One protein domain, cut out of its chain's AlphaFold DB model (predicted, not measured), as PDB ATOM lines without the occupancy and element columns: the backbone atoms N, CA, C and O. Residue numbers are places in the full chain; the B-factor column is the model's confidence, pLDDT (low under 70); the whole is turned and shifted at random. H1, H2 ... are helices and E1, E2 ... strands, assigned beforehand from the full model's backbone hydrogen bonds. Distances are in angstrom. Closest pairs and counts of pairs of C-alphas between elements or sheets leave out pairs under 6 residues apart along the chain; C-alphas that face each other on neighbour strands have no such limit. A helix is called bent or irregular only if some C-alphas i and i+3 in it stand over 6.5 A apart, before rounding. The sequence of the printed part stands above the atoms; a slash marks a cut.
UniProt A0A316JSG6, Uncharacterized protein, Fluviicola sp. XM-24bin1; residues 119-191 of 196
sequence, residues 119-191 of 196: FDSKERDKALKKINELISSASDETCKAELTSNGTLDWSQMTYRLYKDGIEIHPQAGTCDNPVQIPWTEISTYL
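AT A GLANCE: This is residues 119 to 191 of the 196 residues of an uncharacterized protein of Fluviicola sp. XM-24bin1 (UniProt A0A316JSG6). The longest helix, H1, crosses slantwise over E2 and E3 of a small three-stranded sheet, while H2 packs on the last residues of H1 and H3 packs on H1 nearer its first residues. The 73 printed residues include three named helices and three named strands, in the order H1, H2, E1, E2, E3, H3. The sheet, in the order E1, E2, E3, is a meander, each strand the antiparallel neighbour of the one before; the class is mixed, helices and strands. The whole is compact, with a radius of gyration of the C-alphas of 11.5 A and spans of 32 by 26 by 19 A.

HOW THE PARTS SIT: Start with H1, residues 124 to 136; with residues 135 to 136 alone it touches H2, residues 141 to 148, at a shallow tilt of 32 degrees, opposite ways, a helical hairpin whose closest C-alphas, Ile 135 and Lys 144, are 6.1 A apart. Next, E1, residues 158 to 163, forms a hairpin with E2, residues 166 to 171; look for N 161 and O 168, 3.0 A apart, within hydrogen-bond range. E2 forms another with E3, residues 180 to 183, where N 169 and O 180 are 2.8 A apart. H1 is on this sheet at a height of 11.0 A, its local plane fitted to 6 C-alphas, only just enough; its closest C-alpha pair with E3, Ile 135 and Val 180, is 6.4 A apart. On the local plane it stands at 54 degrees to E3. H3, residues 184 to 190, touches H1 at a shallow tilt of 28 degrees, opposite ways, with the C-alphas of Ala 127 and Tyr 190 closest at 5.8 A. H2 and H3 are apart, and each only grazes the sheet. Every O i to N i+4 pair is within hydrogen-bond range in H1 and H2, but 1 of 3 in H3, beside 2 of 4 O i to N i+3 pairs.

IN THESE COORDINATES: Find C-alpha 124 at (-16.001, -0.367, -52.936); H1 runs 18.1 A from there to C-alpha 136. E1 measures 15.8 A and E2 16.7 A. H3, irregular with C-alphas 186 and 189 8.0 A apart, ends at C-alpha 190, (-12.992, -1.885, -46.825).

THE WHOLE: The two farthest C-alphas, Lys 122 and Thr 175, are 33.7 A apart. The printed part has no cut and no long link; residue 175 alone has a pLDDT under 70.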
ATOM      1  N   PHE A 119     -18.693   1.944 -47.166       93.50
ATOM      2  CA  PHE A 119     -17.405   1.546 -47.727       93.50
ATOM      3  C   PHE A 119     -16.603   2.746 -48.225       93.50
ATOM      4  O   PHE A 119     -17.169   3.698 -48.783       93.50
ATOM      5  N   ASP A 120     -15.280   2.688 -48.046       93.38
ATOM      6  CA  ASP A 120     -14.366   3.661 -48.646       93.38
ATOM      7  C   ASP A 120     -14.563   3.640 -50.163       93.38
ATOM      8  O   ASP A 120     -14.592   2.578 -50.788       93.38
ATOM      9  N   SER A 121     -14.721   4.818 -50.768       93.81
ATOM     10  CA  SER A 121     -14.995   4.940 -52.199       93.81
ATOM     11  C   SER A 121     -13.932   4.270 -53.073       93.81
ATOM     12  O   SER A 121     -14.270   3.802 -54.156       93.81
ATOM     13  N   LYS A 122     -12.684   4.174 -52.598       95.69
ATOM     14  CA  LYS A 122     -11.571   3.498 -53.286       95.69
ATOM     15  C   LYS A 122     -11.580   1.980 -53.113       95.69
ATOM     16  O   LYS A 122     -10.936   1.276 -53.886       95.69
ATOM     17  N   GLU A 123     -12.287   1.479 -52.106       95.88
ATOM     18  CA  GLU A 123     -12.326   0.061 -51.742       95.88
ATOM     19  C   GLU A 123     -13.656  -0.615 -52.105       95.88
ATOM     20  O   GLU A 123     -13.746  -1.839 -52.039       95.88
ATOM     21  N   ARG A 124     -14.668   0.143 -52.552       94.12
ATOM     22  CA  ARG A 124     -16.001  -0.367 -52.936       94.12
ATOM     23  C   ARG A 124     -15.955  -1.558 -53.890       94.12
ATOM     24  O   ARG A 124     -16.633  -2.546 -53.636       94.12
ATOM     25  N   ASP A 125     -15.148  -1.512 -54.944       94.31
ATOM     26  CA  ASP A 125     -15.083  -2.624 -55.907       94.31
ATOM     27  C   ASP A 125     -14.487  -3.891 -55.277       94.31
ATOM     28  O   ASP A 125     -14.943  -5.006 -55.538       94.31
ATOM     29  N   LYS A 126     -13.495  -3.733 -54.391       95.94
ATOM     30  CA  LYS A 126     -12.900  -4.860 -53.658       95.94
ATOM     31  C   LYS A 126     -13.866  -5.415 -52.615       95.94
ATOM     32  O   LYS A 126     -13.964  -6.633 -52.481       95.94
ATOM     33  N   ALA A 127     -14.604  -4.542 -51.930       95.19
ATOM     34  CA  ALA A 127     -15.656  -4.929 -51.001       95.19
ATOM     35  C   ALA A 127     -16.747  -5.736 -51.710       95.19
ATOM     36  O   ALA A 127     -17.088  -6.824 -51.255       95.19
ATOM     37  N   LEU A 128     -17.235  -5.253 -52.858       94.88
ATOM     38  CA  LEU A 128     -18.249  -5.945 -53.652       94.88
ATOM     39  C   LEU A 128     -17.759  -7.319 -54.109       94.88
ATOM     40  O   LEU A 128     -18.503  -8.297 -54.037       94.88
ATOM     41  N   LYS A 129     -16.498  -7.411 -54.546       95.19
ATOM     42  CA  LYS A 129     -15.886  -8.688 -54.915       95.19
ATOM     43  C   LYS A 129     -15.862  -9.659 -53.731       95.19
ATOM     44  O   LYS A 129     -16.316 -10.789 -53.874       95.19
ATOM     45  N   LYS A 130     -15.398  -9.213 -52.560       95.56
ATOM     46  CA  LYS A 130     -15.372 -10.032 -51.338       95.56
ATOM     47  C   LYS A 130     -16.779 -10.457 -50.905       95.56
ATOM     48  O   LYS A 130     -16.973 -11.606 -50.523       95.56
ATOM     49  N   ILE A 131     -17.765  -9.566 -50.999       94.44
ATOM     50  CA  ILE A 131     -19.175  -9.869 -50.716       94.44
ATOM     51  C   ILE A 131     -19.693 -10.964 -51.657       94.44
ATOM     52  O   ILE A 131     -20.235 -11.960 -51.187       94.44
ATOM     53  N   ASN A 132     -19.455 -10.844 -52.967       93.44
ATOM     54  CA  ASN A 132     -19.830 -11.873 -53.943       93.44
ATOM     55  C   ASN A 132     -19.143 -13.226 -53.671       93.44
ATOM     56  O   ASN A 132     -19.778 -14.274 -53.799       93.44
ATOM     57  N   GLU A 133     -17.865 -13.228 -53.273       94.19
ATOM     58  CA  GLU A 133     -17.138 -14.447 -52.874       94.19
ATOM     59  C   GLU A 133     -17.782 -15.124 -51.651       94.19
ATOM     60  O   GLU A 133     -17.951 -16.347 -51.635       94.19
ATOM     61  N   LEU A 134     -18.180 -14.338 -50.644       93.62
ATOM     62  CA  LEU A 134     -18.854 -14.838 -49.443       93.62
ATOM     63  C   LEU A 134     -20.255 -15.379 -49.750       93.62
ATOM     64  O   LEU A 134     -20.588 -16.462 -49.282       93.62
ATOM     65  N   ILE A 135     -21.037 -14.687 -50.584       91.62
ATOM     66  CA  ILE A 135     -22.357 -15.159 -51.043       91.62
ATOM     67  C   ILE A 135     -22.221 -16.480 -51.800       91.62
ATOM     68  O   ILE A 135     -22.937 -17.436 -51.519       91.62
ATOM     69  N   SER A 136     -21.250 -16.576 -52.711       90.38
ATOM     70  CA  SER A 136     -20.995 -17.804 -53.478       90.38
ATOM     71  C   SER A 136     -20.583 -18.987 -52.592       90.38
ATOM     72  O   SER A 136     -20.742 -20.141 -52.990       90.38
ATOM     73  N   SER A 137     -20.067 -18.702 -51.394       89.88
ATOM     74  CA  SER A 137     -19.618 -19.690 -50.407       89.88
ATOM     75  C   SER A 137     -20.626 -19.910 -49.271       89.88
ATOM     76  O   SER A 137     -20.323 -20.645 -48.331       89.88
ATOM     77  N   ALA A 138     -21.799 -19.272 -49.326       89.12
ATOM     78  CA  ALA A 138     -22.822 -19.392 -48.296       89.12
ATOM     79  C   ALA A 138     -23.402 -20.813 -48.254       89.12
ATOM     80  O   ALA A 138     -23.572 -21.458 -49.288       89.12
ATOM     81  N   SER A 139     -23.716 -21.293 -47.047       85.75
ATOM     82  CA  SER A 139     -24.261 -22.639 -46.826       85.75
ATOM     83  C   SER A 139     -25.741 -22.775 -47.190       85.75
ATOM     84  O   SER A 139     -26.207 -23.889 -47.416       85.75
ATOM     85  N   ASP A 140     -26.489 -21.669 -47.202       84.69
ATOM     86  CA  ASP A 140     -27.884 -21.656 -47.642       84.69
ATOM     87  C   ASP A 140     -27.933 -21.590 -49.173       84.69
ATOM     88  O   ASP A 140     -27.772 -20.528 -49.780       84.69
ATOM     89  N   GLU A 141     -28.119 -22.750 -49.803       82.44
ATOM     90  CA  GLU A 141     -28.138 -22.867 -51.263       82.44
ATOM     91  C   GLU A 141     -29.356 -22.182 -51.902       82.44
ATOM     92  O   GLU A 141     -29.257 -21.740 -53.045       82.44
ATOM     93  N   THR A 142     -30.478 -22.035 -51.186       84.44
ATOM     94  CA  THR A 142     -31.676 -21.368 -51.718       84.44
ATOM     95  C   THR A 142     -31.425 -19.874 -51.850       84.44
ATOM     96  O   THR A 142     -31.553 -19.320 -52.942       84.44
ATOM     97  N   CYS A 143     -30.997 -19.223 -50.764       84.31
ATOM     98  CA  CYS A 143     -30.756 -17.783 -50.793       84.31
ATOM     99  C   CYS A 143     -29.603 -17.417 -51.728       84.31
ATOM    100  O   CYS A 143     -29.682 -16.461 -52.498       84.31
ATOM    101  N   LYS A 144     -28.541 -18.229 -51.714       86.81
ATOM    102  CA  LYS A 144     -27.422 -18.114 -52.648       86.81
ATOM    103  C   LYS A 144     -27.878 -18.221 -54.102       86.81
ATOM    104  O   LYS A 144     -27.435 -17.418 -54.922       86.81
ATOM    105  N   ALA A 145     -28.742 -19.180 -54.440       85.62
ATOM    106  CA  ALA A 145     -29.253 -19.333 -55.800       85.62
ATOM    107  C   ALA A 145     -30.115 -18.136 -56.226       85.62
ATOM    108  O   ALA A 145     -29.945 -17.645 -57.340       85.62
ATOM    109  N   GLU A 146     -30.986 -17.627 -55.349       87.19
ATOM    110  CA  GLU A 146     -31.791 -16.432 -55.637       87.19
ATOM    111  C   GLU A 146     -30.898 -15.202 -55.876       87.19
ATOM    112  O   GLU A 146     -31.033 -14.524 -56.899       87.19
ATOM    113  N   LEU A 147     -29.917 -14.977 -54.995       85.62
ATOM    114  CA  LEU A 147     -28.945 -13.886 -55.089       85.62
ATOM    115  C   LEU A 147     -28.073 -13.979 -56.350       85.62
ATOM    116  O   LEU A 147     -27.830 -12.978 -57.009       85.62
ATOM    117  N   THR A 148     -27.614 -15.168 -56.730       84.31
ATOM    118  CA  THR A 148     -26.686 -15.338 -57.868       84.31
ATOM    119  C   THR A 148     -27.366 -15.682 -59.195       84.31
ATOM    120  O   THR A 148     -26.687 -15.853 -60.209       84.31
ATOM    121  N   SER A 149     -28.702 -15.743 -59.226       80.62
ATOM    122  CA  SER A 149     -29.499 -16.142 -60.397       80.62
ATOM    123  C   SER A 149     -29.192 -15.342 -61.670       80.62
ATOM    124  O   SER A 149     -29.207 -15.895 -62.768       80.62
ATOM    125  N   ASN A 150     -28.849 -14.059 -61.521       73.75
ATOM    126  CA  ASN A 150     -28.519 -13.149 -62.622       73.75
ATOM    127  C   ASN A 150     -27.005 -12.949 -62.828       73.75
ATOM    128  O   ASN A 150     -26.595 -12.058 -63.572       73.75
ATOM    129  N   GLY A 151     -26.167 -13.777 -62.199       78.94
ATOM    130  CA  GLY A 151     -24.711 -13.703 -62.287       78.94
ATOM    131  C   GLY A 151     -24.068 -12.980 -61.103       78.94
ATOM    132  O   GLY A 151     -24.508 -13.105 -59.964       78.94
ATOM    133  N   THR A 152     -22.965 -12.273 -61.368       79.31
ATOM    134  CA  THR A 152     -22.260 -11.494 -60.336       79.31
ATOM    135  C   THR A 152     -23.099 -10.289 -59.951       79.31
ATOM    136  O   THR A 152     -23.473  -9.507 -60.821       79.31
ATOM    137  N   LEU A 153     -23.358 -10.146 -58.656       82.81
ATOM    138  CA  LEU A 153     -24.179  -9.072 -58.130       82.81
ATOM    139  C   LEU A 153     -23.432  -7.744 -58.142       82.81
ATOM    140  O   LEU A 153     -22.261  -7.670 -57.752       82.81
ATOM    141  N   ASP A 154     -24.152  -6.687 -58.501       85.81
ATOM    142  CA  ASP A 154     -23.774  -5.312 -58.205       85.81
ATOM    143  C   ASP A 154     -24.525  -4.756 -56.984       85.81
ATOM    144  O   ASP A 154     -25.472  -5.350 -56.463       85.81
ATOM    145  N   TRP A 155     -24.095  -3.585 -56.509       84.94
ATOM    146  CA  TRP A 155     -24.674  -2.939 -55.329       84.94
ATOM    147  C   TRP A 155     -26.180  -2.656 -55.432       84.94
ATOM    148  O   TRP A 155     -26.834  -2.553 -54.398       84.94
ATOM    149  N   SER A 156     -26.712  -2.501 -56.646       82.94
ATOM    150  CA  SER A 156     -28.112  -2.169 -56.915       82.94
ATOM    151  C   SER A 156     -29.034  -3.381 -56.950       82.94
ATOM    152  O   SER A 156     -30.241  -3.188 -56.974       82.94
ATOM    153  N   GLN A 157     -28.492  -4.600 -56.931       79.56
ATOM    154  CA  GLN A 157     -29.245  -5.857 -57.028       79.56
ATOM    155  C   GLN A 157     -29.460  -6.544 -55.671       79.56
ATOM    156  O   GLN A 157     -29.950  -7.670 -55.609       79.56
ATOM    157  N   MET A 158     -29.089  -5.880 -54.575       82.50
ATOM    158  CA  MET A 158     -29.122  -6.434 -53.223       82.50
ATOM    159  C   MET A 158     -29.853  -5.489 -52.274       82.50
ATOM    160  O   MET A 158     -29.688  -4.268 -52.343       82.50
ATOM    161  N   THR A 159     -30.611  -6.069 -51.350       86.12
ATOM    162  CA  THR A 159     -31.129  -5.363 -50.181       86.12
ATOM    163  C   THR A 159     -30.221  -5.671 -48.996       86.12
ATOM    164  O   THR A 159     -29.815  -6.814 -48.793       86.12
ATOM    165  N   TYR A 160     -29.892  -4.648 -48.215       89.00
ATOM    166  CA  TYR A 160     -28.983  -4.756 -47.078       89.00
ATOM    167  C   TYR A 160     -29.747  -4.490 -45.793       89.00
ATOM    168  O   TYR A 160     -30.631  -3.633 -45.771       89.00
ATOM    169  N   ARG A 161     -29.376  -5.193 -44.724       90.62
ATOM    170  CA  ARG A 161     -29.787  -4.853 -43.359       90.62
ATOM    171  C   ARG A 161     -28.585  -4.902 -42.439       90.62
ATOM    172  O   ARG A 161     -27.711  -5.756 -42.604       90.62
ATOM    173  N   LEU A 162     -28.510  -3.987 -41.488       91.19
ATOM    174  CA  LEU A 162     -27.469  -4.015 -40.477       91.19
ATOM    175  C   LEU A 162     -27.894  -4.921 -39.333       91.19
ATOM    176  O   LEU A 162     -29.016  -4.858 -38.840       91.19
ATOM    177  N   TYR A 163     -26.954  -5.719 -38.847       87.50
ATOM    178  CA  TYR A 163     -27.117  -6.413 -37.582       87.50
ATOM    179  C   TYR A 163     -25.858  -6.252 -36.736       87.50
ATOM    180  O   TYR A 163     -24.842  -5.693 -37.161       87.50
ATOM    181  N   LYS A 164     -25.933  -6.731 -35.492       85.62
ATOM    182  CA  LYS A 164     -24.889  -6.526 -34.484       85.62
ATOM    183  C   LYS A 164     -23.487  -6.858 -34.998       85.62
ATOM    184  O   LYS A 164     -22.571  -6.052 -34.828       85.62
ATOM    185  N   ASP A 165     -23.348  -8.000 -35.664       89.75
ATOM    186  CA  ASP A 165     -22.049  -8.562 -36.021       89.75
ATOM    187  C   ASP A 165     -21.735  -8.468 -37.522       89.75
ATOM    188  O   ASP A 165     -20.657  -8.897 -37.932       89.75
ATOM    189  N   GLY A 166     -22.597  -7.847 -38.340       92.06
ATOM    190  CA  GLY A 166     -22.338  -7.700 -39.770       92.06
ATOM    191  C   GLY A 166     -23.426  -7.000 -40.584       92.06
ATOM    192  O   GLY A 166     -24.229  -6.218 -40.071       92.06
ATOM    193  N   ILE A 167     -23.448  -7.331 -41.876       92.81
ATOM    194  CA  ILE A 167     -24.526  -6.993 -42.810       92.81
ATOM    195  C   ILE A 167     -25.244  -8.259 -43.269       92.81
ATOM    196  O   ILE A 167     -24.613  -9.284 -43.525       92.81
ATOM    197  N   GLU A 168     -26.559  -8.185 -43.378       92.75
ATOM    198  CA  GLU A 168     -27.374  -9.202 -44.028       92.75
ATOM    199  C   GLU A 168     -27.605  -8.808 -45.480       92.75
ATOM    200  O   GLU A 168     -27.956  -7.659 -45.763       92.75
ATOM    201  N   ILE A 169     -27.430  -9.763 -46.388       91.12
ATOM    202  CA  ILE A 169     -27.699  -9.599 -47.811       91.12
ATOM    203  C   ILE A 169     -28.956 -10.387 -48.160       91.12
ATOM    204  O   ILE A 169     -29.006 -11.608 -48.006       91.12
ATOM    205  N   HIS A 170     -29.955  -9.660 -48.645       88.56
ATOM    206  CA  HIS A 170     -31.248 -10.176 -49.067       88.56
ATOM    207  C   HIS A 170     -31.389  -9.998 -50.587       88.56
ATOM    208  O   HIS A 170     -30.956  -8.965 -51.121       88.56
ATOM    209  N   PRO A 171     -32.001 -10.954 -51.307       83.25
ATOM    210  CA  PRO A 171     -32.402 -10.715 -52.688       83.25
ATOM    211  C   PRO A 171     -33.464  -9.601 -52.739       83.25
ATOM    212  O   PRO A 171     -34.229  -9.408 -51.795       83.25
ATOM    213  N   GLN A 172     -33.518  -8.840 -53.836       78.94
ATOM    214  CA  GLN A 172     -34.528  -7.776 -53.992       78.94
ATOM    215  C   GLN A 172     -35.959  -8.307 -54.075       78.94
ATOM    216  O   GLN A 172     -36.898  -7.633 -53.662       78.94
ATOM    217  N   ALA A 173     -36.109  -9.502 -54.635       71.56
ATOM    218  CA  ALA A 173     -37.353 -10.239 -54.718       71.56
ATOM    219  C   ALA A 173     -37.021 -11.724 -54.580       71.56
ATOM    220  O   ALA A 173     -36.010 -12.176 -55.120       71.56
ATOM    221  N   GLY A 174     -37.860 -12.473 -53.873       70.88
ATOM    222  CA  GLY A 174     -37.611 -13.888 -53.630       70.88
ATOM    223  C   GLY A 174     -38.332 -14.404 -52.398       70.88
ATOM    224  O   GLY A 174     -39.069 -13.669 -51.740       70.88
ATOM    225  N   THR A 175     -38.114 -15.683 -52.119       68.00
ATOM    226  CA  THR A 175     -38.668 -16.389 -50.956       68.00
ATOM    227  C   THR A 175     -37.586 -16.772 -49.954       68.00
ATOM    228  O   THR A 175     -37.855 -17.526 -49.025       68.00
ATOM    229  N   CYS A 176     -36.352 -16.290 -50.144       76.38
ATOM    230  CA  CYS A 176     -35.276 -16.492 -49.189       76.38
ATOM    231  C   CYS A 176     -35.666 -15.980 -47.790       76.38
ATOM    232  O   CYS A 176     -35.702 -14.777 -47.537       76.38
ATOM    233  N   ASP A 177     -35.891 -16.926 -46.875       73.50
ATOM    234  CA  ASP A 177     -36.173 -16.648 -45.465       73.50
ATOM    235  C   ASP A 177     -34.894 -16.338 -44.663       73.50
ATOM    236  O   ASP A 177     -34.938 -15.599 -43.678       73.50
ATOM    237  N   ASN A 178     -33.745 -16.891 -45.079       85.00
ATOM    238  CA  ASN A 178     -32.467 -16.766 -44.373       85.00
ATOM    239  C   ASN A 178     -31.457 -15.957 -45.197       85.00
ATOM    240  O   ASN A 178     -30.822 -16.509 -46.101       85.00
ATOM    241  N   PRO A 179     -31.249 -14.669 -44.890       88.31
ATOM    242  CA  PRO A 179     -30.298 -13.863 -45.635       88.31
ATOM    243  C   PRO A 179     -28.863 -14.361 -45.470       88.31
ATOM    244  O   PRO A 179     -28.483 -14.933 -44.445       88.31
ATOM    245  N   VAL A 180     -28.020 -14.056 -46.457       91.12
ATOM    246  CA  VAL A 180     -26.584 -14.301 -46.328       91.12
ATOM    247  C   VAL A 180     -26.000 -13.276 -45.363       91.12
ATOM    248  O   VAL A 180     -25.978 -12.078 -45.640       91.12
ATOM    249  N   GLN A 181     -25.500 -13.752 -44.229       93.25
ATOM    250  CA  GLN A 181     -24.875 -12.911 -43.215       93.25
ATOM    251  C   GLN A 181     -23.374 -12.772 -43.477       93.25
ATOM    252  O   GLN A 181     -22.639 -13.755 -43.528       93.25
ATOM    253  N   ILE A 182     -22.908 -11.531 -43.609       93.56
ATOM    254  CA  ILE A 182     -21.499 -11.189 -43.815       93.56
ATOM    255  C   ILE A 182     -20.975 -10.497 -42.557       93.56
ATOM    256  O   ILE A 182     -21.375  -9.363 -42.281       93.56
ATOM    257  N   PRO A 183     -20.087 -11.147 -41.782       93.44
ATOM    258  CA  PRO A 183     -19.547 -10.565 -40.559       93.44
ATOM    259  C   PRO A 183     -18.698  -9.318 -40.817       93.44
ATOM    260  O   PRO A 183     -17.946  -9.251 -41.792       93.44
ATOM    261  N   TRP A 184     -18.712  -8.365 -39.882       92.19
ATOM    262  CA  TRP A 184     -17.867  -7.168 -39.937       92.19
ATOM    263  C   TRP A 184     -16.382  -7.510 -40.063       92.19
ATOM    264  O   TRP A 184     -15.651  -6.805 -40.754       92.19
ATOM    265  N   THR A 185     -15.930  -8.595 -39.432       93.00
ATOM    266  CA  THR A 185     -14.531  -9.047 -39.482       93.00
ATOM    267  C   THR A 185     -14.062  -9.355 -40.900       93.00
ATOM    268  O   THR A 185     -12.910  -9.080 -41.219       93.00
ATOM    269  N   GLU A 186     -14.950  -9.844 -41.769       94.56
ATOM    270  CA  GLU A 186     -14.626 -10.194 -43.156       94.56
ATOM    271  C   GLU A 186     -14.508  -8.977 -44.082       94.56
ATOM    272  O   GLU A 186     -13.873  -9.068 -45.134       94.56
ATOM    273  N   ILE A 187     -15.131  -7.849 -43.717       93.12
ATOM    274  CA  ILE A 187     -15.229  -6.659 -44.580       93.12
ATOM    275  C   ILE A 187     -14.660  -5.379 -43.957       93.12
ATOM    276  O   ILE A 187     -14.642  -4.337 -44.609       93.12
ATOM    277  N   SER A 188     -14.170  -5.447 -42.717       92.69
ATOM    278  CA  SER A 188     -13.720  -4.292 -41.927       92.69
ATOM    279  C   SER A 188     -12.684  -3.416 -42.625       92.69
ATOM    280  O   SER A 188     -12.752  -2.193 -42.534       92.69
ATOM    281  N   THR A 189     -11.766  -4.021 -43.377       93.44
ATOM    282  CA  THR A 189     -10.690  -3.314 -44.085       93.44
ATOM    283  C   THR A 189     -11.175  -2.449 -45.246       93.44
ATOM    284  O   THR A 189     -10.407  -1.632 -45.741       93.44
ATOM    285  N   TYR A 190     -12.415  -2.638 -45.706       94.69
ATOM    286  CA  TYR A 190     -12.992  -1.885 -46.825       94.69
ATOM    287  C   TYR A 190     -13.923  -0.752 -46.373       94.69
ATOM    288  O   TYR A 190     -14.459  -0.012 -47.201       94.69
ATOM    289  N   LEU A 191     -14.171  -0.642 -45.070       92.31
ATOM    290  CA  LEU A 191     -15.111   0.313 -44.502       92.31
ATOM    291  C   LEU A 191     -14.482   1.708 -44.382       92.31
ATOM    292  O   LEU A 191     -13.283   1.839 -44.149       92.31
TER     293      LEU A 191